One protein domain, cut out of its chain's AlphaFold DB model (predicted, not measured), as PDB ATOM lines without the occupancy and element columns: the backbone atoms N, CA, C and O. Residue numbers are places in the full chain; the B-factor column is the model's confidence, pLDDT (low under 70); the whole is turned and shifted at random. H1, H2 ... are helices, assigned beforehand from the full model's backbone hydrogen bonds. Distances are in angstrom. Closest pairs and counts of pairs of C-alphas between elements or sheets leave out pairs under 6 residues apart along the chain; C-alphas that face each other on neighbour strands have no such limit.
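AT A GLANCE: This is residues 80 to 176 of the 277 residues of an uncharacterized protein of Streptomyces sp. 846.5 (UniProt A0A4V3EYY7). Two helices, H4 and H7, lie side by side as the core; H2 crosses H4, H5 packs on H7, and H3 folds back from H2 to reach residues 162 and 163 of H7. H1, on H4, and H6, on H7, lie toward opposite ends of the longest axis. The printed part has 97 residues, with seven named helices, H1 to H7 in chain order, and no named strand: all helix. It is compact and rounded, with a radius of gyration of the C-alphas of 12.8 A and spans of 38 by 29 by 20 A.

HOW THE PARTS SIT: H7, residues 162 to 175, touches H4, residues 122 to 134, at a shallow tilt of 26 degrees, the same way; their closest C-alphas, Ile 125 and Asn 167, are 6.0 A apart. H2, residues 93 to 106, touches H4 about perpendicular, at 85 degrees, with C-alphas 99 and 126 closest at 6.4 A. H2 and H3, residues 110 to 118, form a helical hairpin, closest at C-alphas 104 and 113, 6.5 A. H3 touches H7 at C-alphas 116 and 163, 5.3 A. H5, residues 139 to 144, touches H7 at C-alphas 142 and 169, 5.6 A. H6, residues 146 to 155, touches H7 at C-alphas 146 and 165, 5.5 A. H1, residues 80 to 88, touches H4 at C-alphas 86 and 123, 5.2 A, and is apart from H7. In H1 to H7, every O i to N i+4 pair is within hydrogen-bond range.

IN THESE COORDINATES: H1 begins at C-alpha 80, (-61.270, -127.084, 89.073). H2 spans 20.0 A, H4 18.0 A and H7 19.9 A, ending at C-alpha 175, (-62.929, -109.508, 62.444).

THE WHOLE: The C-alphas farthest apart, Gln 94 and Gly 157, are 38.7 A apart. The printed part has no cut and no long link. Residues 80 to 83 and 176 have pLDDT under 70.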
ATOM      1  N   THR A  80     -62.663-126.734  89.371       61.97
ATOM      2  CA  THR A  80     -61.270-127.084  89.073       61.97
ATOM      3  C   THR A  80     -60.991-127.278  87.575       61.97
ATOM      4  O   THR A  80     -59.985-126.771  87.089       61.97
ATOM      5  N   ASP A  81     -61.877-127.933  86.814       69.75
ATOM      6  CA  ASP A  81     -61.720-128.123  85.354       69.75
ATOM      7  C   ASP A  81     -61.876-126.780  84.624       69.75
ATOM      8  O   ASP A  81     -61.077-126.402  83.769       69.75
ATOM      9  N   ARG A  82     -62.851-125.974  85.064       67.31
ATOM     10  CA  ARG A  82     -63.059-124.610  84.565       67.31
ATOM     11  C   ARG A  82     -61.866-123.700  84.866       67.31
ATOM     12  O   ARG A  82     -61.433-122.964  83.983       67.31
ATOM     13  N   ALA A  83     -61.336-123.753  86.086       68.06
ATOM     14  CA  ALA A  83     -60.154-122.995  86.483       68.06
ATOM     15  C   ALA A  83     -58.915-123.430  85.691       68.06
ATOM     16  O   ALA A  83     -58.157-122.573  85.250       68.06
ATOM     17  N   GLN A  84     -58.747-124.731  85.426       71.31
ATOM     18  CA  GLN A  84     -57.685-125.220  84.544       71.31
ATOM     19  C   GLN A  84     -57.846-124.714  83.108       71.31
ATOM     20  O   GLN A  84     -56.861-124.313  82.495       71.31
ATOM     21  N   ARG A  85     -59.067-124.685  82.561       74.19
ATOM     22  CA  ARG A  85     -59.321-124.134  81.218       74.19
ATOM     23  C   ARG A  85     -59.039-122.635  81.142       74.19
ATOM     24  O   ARG A  85     -58.421-122.194  80.185       74.19
ATOM     25  N   LEU A  86     -59.431-121.870  82.159       78.25
ATOM     26  CA  LEU A  86     -59.096-120.446  82.255       78.25
ATOM     27  C   LEU A  86     -57.581-120.232  82.381       78.25
ATOM     28  O   LEU A  86     -57.036-119.354  81.721       78.25
ATOM     29  N   ALA A  87     -56.889-121.071  83.155       72.56
ATOM     30  CA  ALA A  87     -55.435-121.023  83.277       72.56
ATOM     31  C   ALA A  87     -54.721-121.353  81.955       72.56
ATOM     32  O   ALA A  87     -53.716-120.721  81.645       72.56
ATOM     33  N   ARG A  88     -55.252-122.284  81.143       71.31
ATOM     34  CA  ARG A  88     -54.749-122.554  79.779       71.31
ATOM     35  C   ARG A  88     -54.888-121.346  78.851       71.31
ATOM     36  O   ARG A  88     -54.029-121.145  78.005       71.31
ATOM     37  N   GLU A  89     -55.930-120.542  79.037       73.75
ATOM     38  CA  GLU A  89     -56.133-119.269  78.328       73.75
ATOM     39  C   GLU A  89     -55.315-118.109  78.945       73.75
ATOM     40  O   GLU A  89     -55.424-116.973  78.496       73.75
ATOM     41  N   GLY A  90     -54.504-118.358  79.985       77.94
ATOM     42  CA  GLY A  90     -53.718-117.328  80.680       77.94
ATOM     43  C   GLY A  90     -54.535-116.423  81.612       77.94
ATOM     44  O   GLY A  90     -54.025-115.427  82.128       77.94
ATOM     45  N   ILE A  91     -55.800-116.764  81.868       79.75
ATOM     46  CA  ILE A  91     -56.734-115.946  82.640       79.75
ATOM     47  C   ILE A  91     -56.640-116.319  84.118       79.75
ATOM     48  O   ILE A  91     -57.182-117.328  84.573       79.75
ATOM     49  N   GLY A  92     -55.984-115.461  84.901       80.75
ATOM     50  CA  GLY A  92     -55.964-115.577  86.359       80.75
ATOM     51  C   GLY A  92     -57.347-115.353  87.000       80.75
ATOM     52  O   GLY A  92     -58.221-114.717  86.405       80.75
ATOM     53  N   PRO A  93     -57.561-115.794  88.253       76.62
ATOM     54  CA  PRO A  93     -58.857-115.688  88.933       76.62
ATOM     55  C   PRO A  93     -59.343-114.238  89.083       76.62
ATOM     56  O   PRO A  93     -60.521-113.960  88.876       76.62
ATOM     57  N   GLN A  94     -58.442-113.292  89.362       78.75
ATOM     58  CA  GLN A  94     -58.778-111.863  89.434       78.75
ATOM     59  C   GLN A  94     -59.190-111.290  88.070       78.75
ATOM     60  O   GLN A  94     -60.105-110.470  87.995       78.75
ATOM     61  N   GLN A  95     -58.539-111.733  86.992       83.19
ATOM     62  CA  GLN A  95     -58.867-111.300  85.637       83.19
ATOM     63  C   GLN A  95     -60.215-111.876  85.199       83.19
ATOM     64  O   GLN A  95     -61.047-111.144  84.672       83.19
ATOM     65  N   ASN A  96     -60.486-113.145  85.515       84.94
ATOM     66  CA  ASN A  96     -61.791-113.754  85.286       84.94
ATOM     67  C   ASN A  96     -62.912-112.961  85.983       84.94
ATOM     68  O   ASN A  96     -63.916-112.652  85.353       84.94
ATOM     69  N   THR A  97     -62.721-112.535  87.238       85.94
ATOM     70  CA  THR A  97     -63.701-111.683  87.938       85.94
ATOM     71  C   THR A  97     -63.948-110.363  87.204       85.94
ATOM     72  O   THR A  97     -65.098-109.959  87.055       85.94
ATOM     73  N   ARG A  98     -62.903-109.704  86.684       86.00
ATOM     74  CA  ARG A  98     -63.055-108.472  85.884       86.00
ATOM     75  C   ARG A  98     -63.838-108.714  84.594       86.00
ATOM     76  O   ARG A  98     -64.663-107.883  84.225       86.00
ATOM     77  N   LEU A  99     -63.607-109.845  83.930       86.06
ATOM     78  CA  LEU A  99     -64.322-110.228  82.712       86.06
ATOM     79  C   LEU A  99     -65.791-110.565  82.998       86.06
ATOM     80  O   LEU A  99     -66.661-110.147  82.241       86.06
ATOM     81  N   VAL A 100     -66.088-111.223  84.122       88.06
ATOM     82  CA  VAL A 100     -67.469-111.451  84.580       88.06
ATOM     83  C   VAL A 100     -68.168-110.130  84.900       88.06
ATOM     84  O   VAL A 100     -69.308-109.941  84.491       88.06
ATOM     85  N   ILE A 101     -67.497-109.194  85.584       85.94
ATOM     86  CA  ILE A 101     -68.049-107.856  85.850       85.94
ATOM     87  C   ILE A 101     -68.319-107.122  84.530       85.94
ATOM     88  O   ILE A 101     -69.405-106.587  84.340       85.94
ATOM     89  N   ALA A 102     -67.386-107.164  83.576       84.56
ATOM     90  CA  ALA A 102     -67.589-106.570  82.256       84.56
ATOM     91  C   ALA A 102     -68.762-107.209  81.491       84.56
ATOM     92  O   ALA A 102     -69.508-106.493  80.829       84.56
ATOM     93  N   ALA A 103     -68.951-108.527  81.600       85.69
ATOM     94  CA  ALA A 103     -70.102-109.217  81.020       85.69
ATOM     95  C   ALA A 103     -71.415-108.838  81.723       85.69
ATOM     96  O   ALA A 103     -72.419-108.622  81.048       85.69
ATOM     97  N   ARG A 104     -71.401-108.690  83.054       87.25
ATOM     98  CA  ARG A 104     -72.553-108.230  83.844       87.25
ATOM     99  C   ARG A 104     -72.975-106.814  83.479       87.25
ATOM    100  O   ARG A 104     -74.159-106.538  83.393       87.25
ATOM    101  N   GLU A 105     -72.018-105.923  83.261       86.25
ATOM    102  CA  GLU A 105     -72.312-104.549  82.849       86.25
ATOM    103  C   GLU A 105     -72.860-104.470  81.416       86.25
ATOM    104  O   GLU A 105     -73.592-103.541  81.089       86.25
ATOM    105  N   ALA A 106     -72.517-105.433  80.558       85.56
ATOM    106  CA  ALA A 106     -72.981-105.475  79.175       85.56
ATOM    107  C   ALA A 106     -74.352-106.147  79.012       85.56
ATOM    108  O   ALA A 106     -75.121-105.780  78.126       85.56
ATOM    109  N   ILE A 107     -74.654-107.146  79.843       86.88
ATOM    110  CA  ILE A 107     -75.874-107.950  79.759       86.88
ATOM    111  C   ILE A 107     -76.789-107.571  80.920       86.88
ATOM    112  O   ILE A 107     -76.550-107.957  82.061       86.88
ATOM    113  N   ALA A 108     -77.872-106.857  80.610       81.94
ATOM    114  CA  ALA A 108     -78.864-106.447  81.604       81.94
ATOM    115  C   ALA A 108     -79.660-107.627  82.199       81.94
ATOM    116  O   ALA A 108     -80.153-107.535  83.321       81.94
ATOM    117  N   ASP A 109     -79.795-108.731  81.460       81.62
ATOM    118  CA  ASP A 109     -80.530-109.915  81.909       81.62
ATOM    119  C   ASP A 109     -79.638-110.844  82.755       81.62
ATOM    120  O   ASP A 109     -78.749-111.535  82.246       81.62
ATOM    121  N   GLU A 110     -79.909-110.903  84.063       83.12
ATOM    122  CA  GLU A 110     -79.159-111.743  85.002       83.12
ATOM    123  C   GLU A 110     -79.313-113.250  84.736       83.12
ATOM    124  O   GLU A 110     -78.385-114.017  85.007       83.12
ATOM    125  N   ARG A 111     -80.444-113.705  84.174       82.88
ATOM    126  CA  ARG A 111     -80.647-115.123  83.825       82.88
ATOM    127  C   ARG A 111     -79.744-115.515  82.664       82.88
ATOM    128  O   ARG A 111     -79.082-116.553  82.727       82.88
ATOM    129  N   LEU A 112     -79.687-114.663  81.645       85.44
ATOM    130  CA  LEU A 112     -78.830-114.848  80.476       85.44
ATOM    131  C   LEU A 112     -77.353-114.802  80.874       85.44
ATOM    132  O   LEU A 112     -76.581-115.683  80.494       85.44
ATOM    133  N   LEU A 113     -76.969-113.824  81.699       85.31
ATOM    134  CA  LEU A 113     -75.622-113.725  82.254       85.31
ATOM    135  C   LEU A 113     -75.247-114.983  83.047       85.31
ATOM    136  O   LEU A 113     -74.160-115.526  82.860       85.31
ATOM    137  N   GLY A 114     -76.148-115.470  83.904       83.50
ATOM    138  CA  GLY A 114     -75.941-116.693  84.672       83.50
ATOM    139  C   GLY A 114     -75.695-117.900  83.769       83.50
ATOM    140  O   GLY A 114     -74.735-118.637  83.982       83.50
ATOM    141  N   GLN A 115     -76.494-118.073  82.714       86.81
ATOM    142  CA  GLN A 115     -76.305-119.141  81.725       86.81
ATOM    143  C   GLN A 115     -74.982-119.000  80.961       86.81
ATOM    144  O   GLN A 115     -74.266-119.983  80.780       86.81
ATOM    145  N   LEU A 116     -74.614-117.780  80.570       87.38
ATOM    146  CA  LEU A 116     -73.368-117.491  79.865       87.38
ATOM    147  C   LEU A 116     -72.138-117.802  80.731       87.38
ATOM    148  O   LEU A 116     -71.257-118.558  80.316       87.38
ATOM    149  N   VAL A 117     -72.099-117.261  81.951       87.44
ATOM    150  CA  VAL A 117     -70.966-117.359  82.886       87.44
ATOM    151  C   VAL A 117     -70.874-118.731  83.541       87.44
ATOM    152  O   VAL A 117     -69.810-119.068  84.049       87.44
ATOM    153  N   THR A 118     -71.926-119.551  83.511       83.81
ATOM    154  CA  THR A 118     -71.870-120.963  83.942       83.81
ATOM    155  C   THR A 118     -71.628-121.933  82.786       83.81
ATOM    156  O   THR A 118     -71.162-123.048  83.022       83.81
ATOM    157  N   SER A 119     -71.812-121.507  81.531       84.88
ATOM    158  CA  SER A 119     -71.596-122.347  80.347       84.88
ATOM    159  C   SER A 119     -70.170-122.903  80.251       84.88
ATOM    160  O   SER A 119     -69.209-122.303  80.739       84.88
ATOM    161  N   ARG A 120     -70.007-124.033  79.553       82.88
ATOM    162  CA  ARG A 120     -68.686-124.618  79.251       82.88
ATOM    163  C   ARG A 120     -67.847-123.766  78.295       82.88
ATOM    164  O   ARG A 120     -66.635-123.945  78.234       82.88
ATOM    165  N   GLN A 121     -68.486-122.863  77.556       84.12
ATOM    166  CA  GLN A 121     -67.848-122.015  76.548       84.12
ATOM    167  C   GLN A 121     -67.266-120.724  77.141       84.12
ATOM    168  O   GLN A 121     -66.465-120.061  76.487       84.12
ATOM    169  N   TRP A 122     -67.600-120.390  78.393       87.06
ATOM    170  CA  TRP A 122     -67.090-119.195  79.068       87.06
ATOM    171  C   TRP A 122     -65.564-119.033  79.023       87.06
ATOM    172  O   TRP A 122     -65.145-117.915  78.757       87.06
ATOM    173  N   PRO A 123     -64.711-120.061  79.243       86.00
ATOM    174  CA  PRO A 123     -63.265-119.845  79.193       86.00
ATOM    175  C   PRO A 123     -62.788-119.317  77.834       86.00
ATOM    176  O   PRO A 123     -61.979-118.397  77.790       86.00
ATOM    177  N   ALA A 124     -63.362-119.823  76.737       83.62
ATOM    178  CA  ALA A 124     -63.052-119.349  75.390       83.62
ATOM    179  C   ALA A 124     -63.552-117.911  75.160       83.62
ATOM    180  O   ALA A 124     -62.825-117.075  74.628       83.62
ATOM    181  N   ILE A 125     -64.770-117.604  75.621       87.56
ATOM    182  CA  ILE A 125     -65.370-116.259  75.557       87.56
ATOM    183  C   ILE A 125     -64.528-115.259  76.357       87.56
ATOM    184  O   ILE A 125     -64.206-114.180  75.867       87.56
ATOM    185  N   ALA A 126     -64.107-115.628  77.564       88.19
ATOM    186  CA  ALA A 126     -63.250-114.816  78.415       88.19
ATOM    187  C   ALA A 126     -61.885-114.554  77.748       88.19
ATOM    188  O   ALA A 126     -61.415-113.416  77.753       88.19
ATOM    189  N   GLY A 127     -61.294-115.560  77.092       85.75
ATOM    190  CA  GLY A 127     -60.052-115.399  76.325       85.75
ATOM    191  C   GLY A 127     -60.206-114.487  75.105       85.75
ATOM    192  O   GLY A 127     -59.297-113.733  74.761       85.75
ATOM    193  N   GLN A 128     -61.368-114.492  74.448       86.00
ATOM    194  CA  GLN A 128     -61.677-113.539  73.374       86.00
ATOM    195  C   GLN A 128     -61.875-112.118  73.906       86.00
ATOM    196  O   GLN A 128     -61.350-111.169  73.327       86.00
ATOM    197  N   MET A 129     -62.591-111.961  75.022       89.00
ATOM    198  CA  MET A 129     -62.763-110.661  75.670       89.00
ATOM    199  C   MET A 129     -61.419-110.068  76.098       89.00
ATOM    200  O   MET A 129     -61.206-108.876  75.900       89.00
ATOM    201  N   GLN A 130     -60.511-110.884  76.642       87.50
ATOM    202  CA  GLN A 130     -59.159-110.447  76.982       87.50
ATOM    203  C   GLN A 130     -58.397-109.979  75.738       87.50
ATOM    204  O   GLN A 130     -57.887-108.864  75.735       87.50
ATOM    205  N   ARG A 131     -58.378-110.772  74.659       85.75
ATOM    206  CA  ARG A 131     -57.713-110.385  73.402       85.75
ATOM    207  C   ARG A 131     -58.273-109.086  72.815       85.75
ATOM    208  O   ARG A 131     -57.518-108.256  72.319       85.75
ATOM    209  N   LEU A 132     -59.586-108.875  72.906       85.56
ATOM    210  CA  LEU A 132     -60.221-107.618  72.494       85.56
ATOM    211  C   LEU A 132     -59.813-106.437  73.385       85.56
ATOM    212  O   LEU A 132     -59.569-105.351  72.862       85.56
ATOM    213  N   GLN A 133     -59.699-106.642  74.701       86.00
ATOM    214  CA  GLN A 133     -59.213-105.618  75.634       86.00
ATOM    215  C   GLN A 133     -57.748-105.260  75.378       86.00
ATOM    216  O   GLN A 133     -57.405-104.080  75.373       86.00
ATOM    217  N   GLU A 134     -56.896-106.254  75.125       85.19
ATOM    218  CA  GLU A 134     -55.490-106.059  74.749       85.19
ATOM    219  C   GLU A 134     -55.363-105.298  73.421       85.19
ATOM    220  O   GLU A 134     -54.486-104.450  73.275       85.19
ATOM    221  N   ALA A 135     -56.298-105.511  72.490       83.38
ATOM    222  CA  ALA A 135     -56.424-104.736  71.256       83.38
ATOM    223  C   ALA A 135     -57.033-103.327  71.453       83.38
ATOM    224  O   ALA A 135     -57.283-102.622  70.473       83.38
ATOM    225  N   GLY A 136     -57.306-102.905  72.694       82.31
ATOM    226  CA  GLY A 136     -57.870-101.593  73.023       82.31
ATOM    227  C   GLY A 136     -59.357-101.435  72.692       82.31
ATOM    228  O   GLY A 136     -59.851-100.309  72.638       82.31
ATOM    229  N   ARG A 137     -60.083-102.536  72.454       82.31
ATOM    230  CA  ARG A 137     -61.527-102.524  72.180       82.31
ATOM    231  C   ARG A 137     -62.347-102.882  73.411       82.31
ATOM    232  O   ARG A 137     -61.921-103.640  74.279       82.31
ATOM    233  N   ASN A 138     -63.568-102.355  73.460       84.88
ATOM    234  CA  ASN A 138     -64.506-102.615  74.542       84.88
ATOM    235  C   ASN A 138     -65.269-103.928  74.283       84.88
ATOM    236  O   ASN A 138     -66.182-103.938  73.454       84.88
ATOM    237  N   PRO A 139     -64.996-105.024  75.024       82.88
ATOM    238  CA  PRO A 139     -65.755-106.272  74.877       82.88
ATOM    239  C   PRO A 139     -67.216-106.126  75.329       82.88
ATOM    240  O   PRO A 139     -68.065-106.946  74.989       82.88
ATOM    241  N   ARG A 140     -67.521-105.068  76.093       84.00
ATOM    242  CA  ARG A 140     -68.872-104.750  76.568       84.00
ATOM    243  C   ARG A 140     -69.830-104.467  75.416       84.00
ATOM    244  O   ARG A 140     -70.964-104.919  75.444       84.00
ATOM    245  N   GLU A 141     -69.359-103.766  74.389       83.31
ATOM    246  CA  GLU A 141     -70.186-103.410  73.232       83.31
ATOM    247  C   GLU A 141     -70.581-104.647  72.418       83.31
ATOM    248  O   GLU A 141     -71.733-104.764  72.009       83.31
ATOM    249  N   ALA A 142     -69.672-105.615  72.252       82.00
ATOM    250  CA  ALA A 142     -70.005-106.882  71.598       82.00
ATOM    251  C   ALA A 142     -71.002-107.713  72.414       82.00
ATOM    252  O   ALA A 142     -71.920-108.302  71.847       82.00
ATOM    253  N   LEU A 143     -70.851-107.748  73.742       85.06
ATOM    254  CA  LEU A 143     -71.744-108.520  74.609       85.06
ATOM    255  C   LEU A 143     -73.134-107.889  74.774       85.06
ATOM    256  O   LEU A 143     -74.106-108.621  74.959       85.06
ATOM    257  N   ALA A 144     -73.263-106.569  74.641       87.38
ATOM    258  CA  ALA A 144     -74.558-105.887  74.695       87.38
ATOM    259  C   ALA A 144     -75.515-106.346  73.576       87.38
ATOM    260  O   ALA A 144     -76.731-106.376  73.760       87.38
ATOM    261  N   GLY A 145     -74.975-106.776  72.429       85.88
ATOM    262  CA  GLY A 145     -75.758-107.294  71.303       85.88
ATOM    263  C   GLY A 145     -76.272-108.729  71.472       85.88
ATOM    264  O   GLY A 145     -77.046-109.193  70.634       85.88
ATOM    265  N   VAL A 146     -75.871-109.454  72.525       87.25
ATOM    266  CA  VAL A 146     -76.172-110.891  72.689       87.25
ATOM    267  C   VAL A 146     -77.673-111.152  72.752       87.25
ATOM    268  O   VAL A 146     -78.175-112.002  72.021       87.25
ATOM    269  N   ALA A 147     -78.408-110.387  73.562       84.50
ATOM    270  CA  ALA A 147     -79.857-110.539  73.682       84.50
ATOM    271  C   ALA A 147     -80.577-110.268  72.348       84.50
ATOM    272  O   ALA A 147     -81.505-110.987  71.977       84.50
ATOM    273  N   GLN A 148     -80.111-109.269  71.594       86.62
ATOM    274  CA  GLN A 148     -80.667-108.937  70.286       86.62
ATOM    275  C   GLN A 148     -80.387-110.034  69.254       86.62
ATOM    276  O   GLN A 148     -81.294-110.403  68.514       86.62
ATOM    277  N   ARG A 149     -79.181-110.614  69.242       85.50
ATOM    278  CA  ARG A 149     -78.830-111.725  68.342       85.50
ATOM    279  C   ARG A 149     -79.634-112.989  68.637       85.50
ATOM    280  O   ARG A 149     -80.062-113.658  67.704       85.50
ATOM    281  N   ILE A 150     -79.881-113.296  69.911       86.50
ATOM    282  CA  ILE A 150     -80.747-114.420  70.302       86.50
ATOM    283  C   ILE A 150     -82.181-114.174  69.836       86.50
ATOM    284  O   ILE A 150     -82.797-115.081  69.287       86.50
ATOM    285  N   ARG A 151     -82.710-112.952  70.005       84.38
ATOM    286  CA  ARG A 151     -84.056-112.611  69.524       84.38
ATOM    287  C   ARG A 151     -84.155-112.710  68.000       84.38
ATOM    288  O   ARG A 151     -85.068-113.354  67.514       84.38
ATOM    289  N   GLN A 152     -83.182-112.173  67.266       86.31
ATOM    290  CA  GLN A 152     -83.126-112.288  65.804       86.31
ATOM    291  C   GLN A 152     -83.058-113.747  65.334       86.31
ATOM    292  O   GLN A 152     -83.710-114.111  64.361       86.31
ATOM    293  N   ALA A 153     -82.290-114.594  66.027       85.88
ATOM    294  CA  ALA A 153     -82.255-116.022  65.739       85.88
ATOM    295  C   ALA A 153     -83.613-116.681  66.024       85.88
ATOM    296  O   ALA A 153     -84.098-117.443  65.192       85.88
ATOM    297  N   ALA A 154     -84.262-116.333  67.139       86.94
ATOM    298  CA  ALA A 154     -85.587-116.839  67.485       86.94
ATOM    299  C   ALA A 154     -86.662-116.412  66.469       86.94
ATOM    300  O   ALA A 154     -87.494-117.234  66.098       86.94
ATOM    301  N   ASP A 155     -86.599-115.176  65.965       85.50
ATOM    302  CA  ASP A 155     -87.474-114.676  64.895       85.50
ATOM    303  C   ASP A 155     -87.249-115.441  63.576       85.50
ATOM    304  O   ASP A 155     -88.183-115.642  62.800       85.50
ATOM    305  N   ALA A 156     -86.027-115.931  63.346       87.12
ATOM    306  CA  ALA A 156     -85.683-116.828  62.241       87.12
ATOM    307  C   ALA A 156     -85.979-118.318  62.534       87.12
ATOM    308  O   ALA A 156     -85.654-119.180  61.718       87.12
ATOM    309  N   GLY A 157     -86.567-118.644  63.692       84.19
ATOM    310  CA  GLY A 157     -86.866-120.018  64.112       84.19
ATOM    311  C   GLY A 157     -85.658-120.821  64.614       84.19
ATOM    312  O   GLY A 157     -85.770-122.026  64.832       84.19
ATOM    313  N   ILE A 158     -84.506-120.180  64.821       86.56
ATOM    314  CA  ILE A 158     -83.266-120.801  65.293       86.56
ATOM    315  C   ILE A 158     -83.114-120.541  66.793       86.56
ATOM    316  O   ILE A 158     -82.986-119.400  67.238       86.56
ATOM    317  N   GLN A 159     -83.060-121.604  67.593       83.25
ATOM    318  CA  GLN A 159     -82.697-121.469  69.002       83.25
ATOM    319  C   GLN A 159     -81.182-121.321  69.136       83.25
ATOM    320  O   GLN A 159     -80.439-122.282  68.954       83.25
ATOM    321  N   LEU A 160     -80.731-120.110  69.458       83.12
ATOM    322  CA  LEU A 160     -79.321-119.814  69.688       83.12
ATOM    323  C   LEU A 160     -79.046-119.734  71.188       83.12
ATOM    324  O   LEU A 160     -79.716-118.991  71.911       83.12
ATOM    325  N   SER A 161     -78.049-120.476  71.665       85.62
ATOM    326  CA  SER A 161     -77.661-120.374  73.069       85.62
ATOM    327  C   SER A 161     -76.974-119.025  73.351       85.62
ATOM    328  O   SER A 161     -76.302-118.468  72.473       85.62
ATOM    329  N   PRO A 162     -77.066-118.491  74.584       83.06
ATOM    330  CA  PRO A 162     -76.391-117.243  74.946       83.06
ATOM    331  C   PRO A 162     -74.882-117.259  74.701       83.06
ATOM    332  O   PRO A 162     -74.294-116.244  74.330       83.06
ATOM    333  N   ALA A 163     -74.257-118.421  74.892       84.19
ATOM    334  CA  ALA A 163     -72.827-118.593  74.713       84.19
ATOM    335  C   ALA A 163     -72.409-118.592  73.235       84.19
ATOM    336  O   ALA A 163     -71.419-117.949  72.887       84.19
ATOM    337  N   GLU A 164     -73.200-119.198  72.348       83.62
ATOM    338  CA  GLU A 164     -72.963-119.146  70.899       83.62
ATOM    339  C   GLU A 164     -73.184-117.745  70.335       83.62
ATOM    340  O   GLU A 164     -72.383-117.264  69.532       83.62
ATOM    341  N   ALA A 165     -74.228-117.052  70.800       85.56
ATOM    342  CA  ALA A 165     -74.493-115.669  70.426       85.56
ATOM    343  C   ALA A 165     -73.330-114.739  70.813       85.56
ATOM    344  O   ALA A 165     -72.884-113.933  69.992       85.56
ATOM    345  N   ALA A 166     -72.806-114.879  72.036       84.81
ATOM    346  CA  ALA A 166     -71.656-114.118  72.517       84.81
ATOM    347  C   ALA A 166     -70.377-114.430  71.731       84.81
ATOM    348  O   ALA A 166     -69.679-113.508  71.314       84.81
ATOM    349  N   ASN A 167     -70.093-115.709  71.480       86.25
ATOM    350  CA  ASN A 167     -68.912-116.134  70.730       86.25
ATOM    351  C   ASN A 167     -68.942-115.618  69.279       86.25
ATOM    352  O   ASN A 167     -67.941-115.105  68.774       86.25
ATOM    353  N   GLY A 168     -70.111-115.669  68.630       86.81
ATOM    354  CA  GLY A 168     -70.313-115.095  67.301       86.81
ATOM    355  C   GLY A 168     -70.063-113.587  67.276       86.81
ATOM    356  O   GLY A 168     -69.298-113.112  66.445       86.81
ATOM    357  N   LEU A 169     -70.637-112.832  68.220       86.00
ATOM    358  CA  LEU A 169     -70.490-111.370  68.269       86.00
ATOM    359  C   LEU A 169     -69.067-110.914  68.595       86.00
ATOM    360  O   LEU A 169     -68.577-109.966  67.986       86.00
ATOM    361  N   LEU A 170     -68.391-111.589  69.526       83.38
ATOM    362  CA  LEU A 170     -66.996-111.290  69.854       83.38
ATOM    363  C   LEU A 170     -66.071-111.600  68.671       83.38
ATOM    364  O   LEU A 170     -65.168-110.817  68.375       83.38
ATOM    365  N   SER A 171     -66.331-112.694  67.951       84.00
ATOM    366  CA  SER A 171     -65.593-113.046  66.733       84.00
ATOM    367  C   SER A 171     -65.845-112.047  65.597       84.00
ATOM    368  O   SER A 171     -64.896-111.616  64.941       84.00
ATOM    369  N   ASP A 172     -67.094-111.619  65.398       82.88
ATOM    370  CA  ASP A 172     -67.460-110.587  64.420       82.88
ATOM    371  C   ASP A 172     -66.789-109.242  64.752       82.88
ATOM    372  O   ASP A 172     -66.239-108.588  63.866       82.88
ATOM    373  N   GLN A 173     -66.750-108.846  66.030       82.06
ATOM    374  CA  GLN A 173     -66.097-107.605  66.465       82.06
ATOM    375  C   GLN A 173     -64.570-107.658  66.290       82.06
ATOM    376  O   GLN A 173     -63.959-106.649  65.925       82.06
ATOM    377  N   ALA A 174     -63.958-108.824  66.520       79.12
ATOM    378  CA  ALA A 174     -62.538-109.052  66.265       79.12
ATOM    379  C   ALA A 174     -62.216-109.005  64.761       79.12
ATOM    380  O   ALA A 174     -61.214-108.416  64.360       79.12
ATOM    381  N   LYS A 175     -63.091-109.549  63.906       77.06
ATOM    382  CA  LYS A 175     -62.929-109.508  62.444       77.06
ATOM    383  C   LYS A 175     -63.160-108.108  61.871       77.06
ATOM    384  O   LYS A 175     -62.402-107.658  61.021       77.06
ATOM    385  N   ALA A 176     -64.130-107.367  62.401       68.44
ATOM    386  CA  ALA A 176     -64.331-105.951  62.089       68.44
ATOM    387  C   ALA A 176     -63.194-105.044  62.611       68.44
ATOM    388  O   ALA A 176     -63.187-103.838  62.354       68.44
TER     389      ALA A 176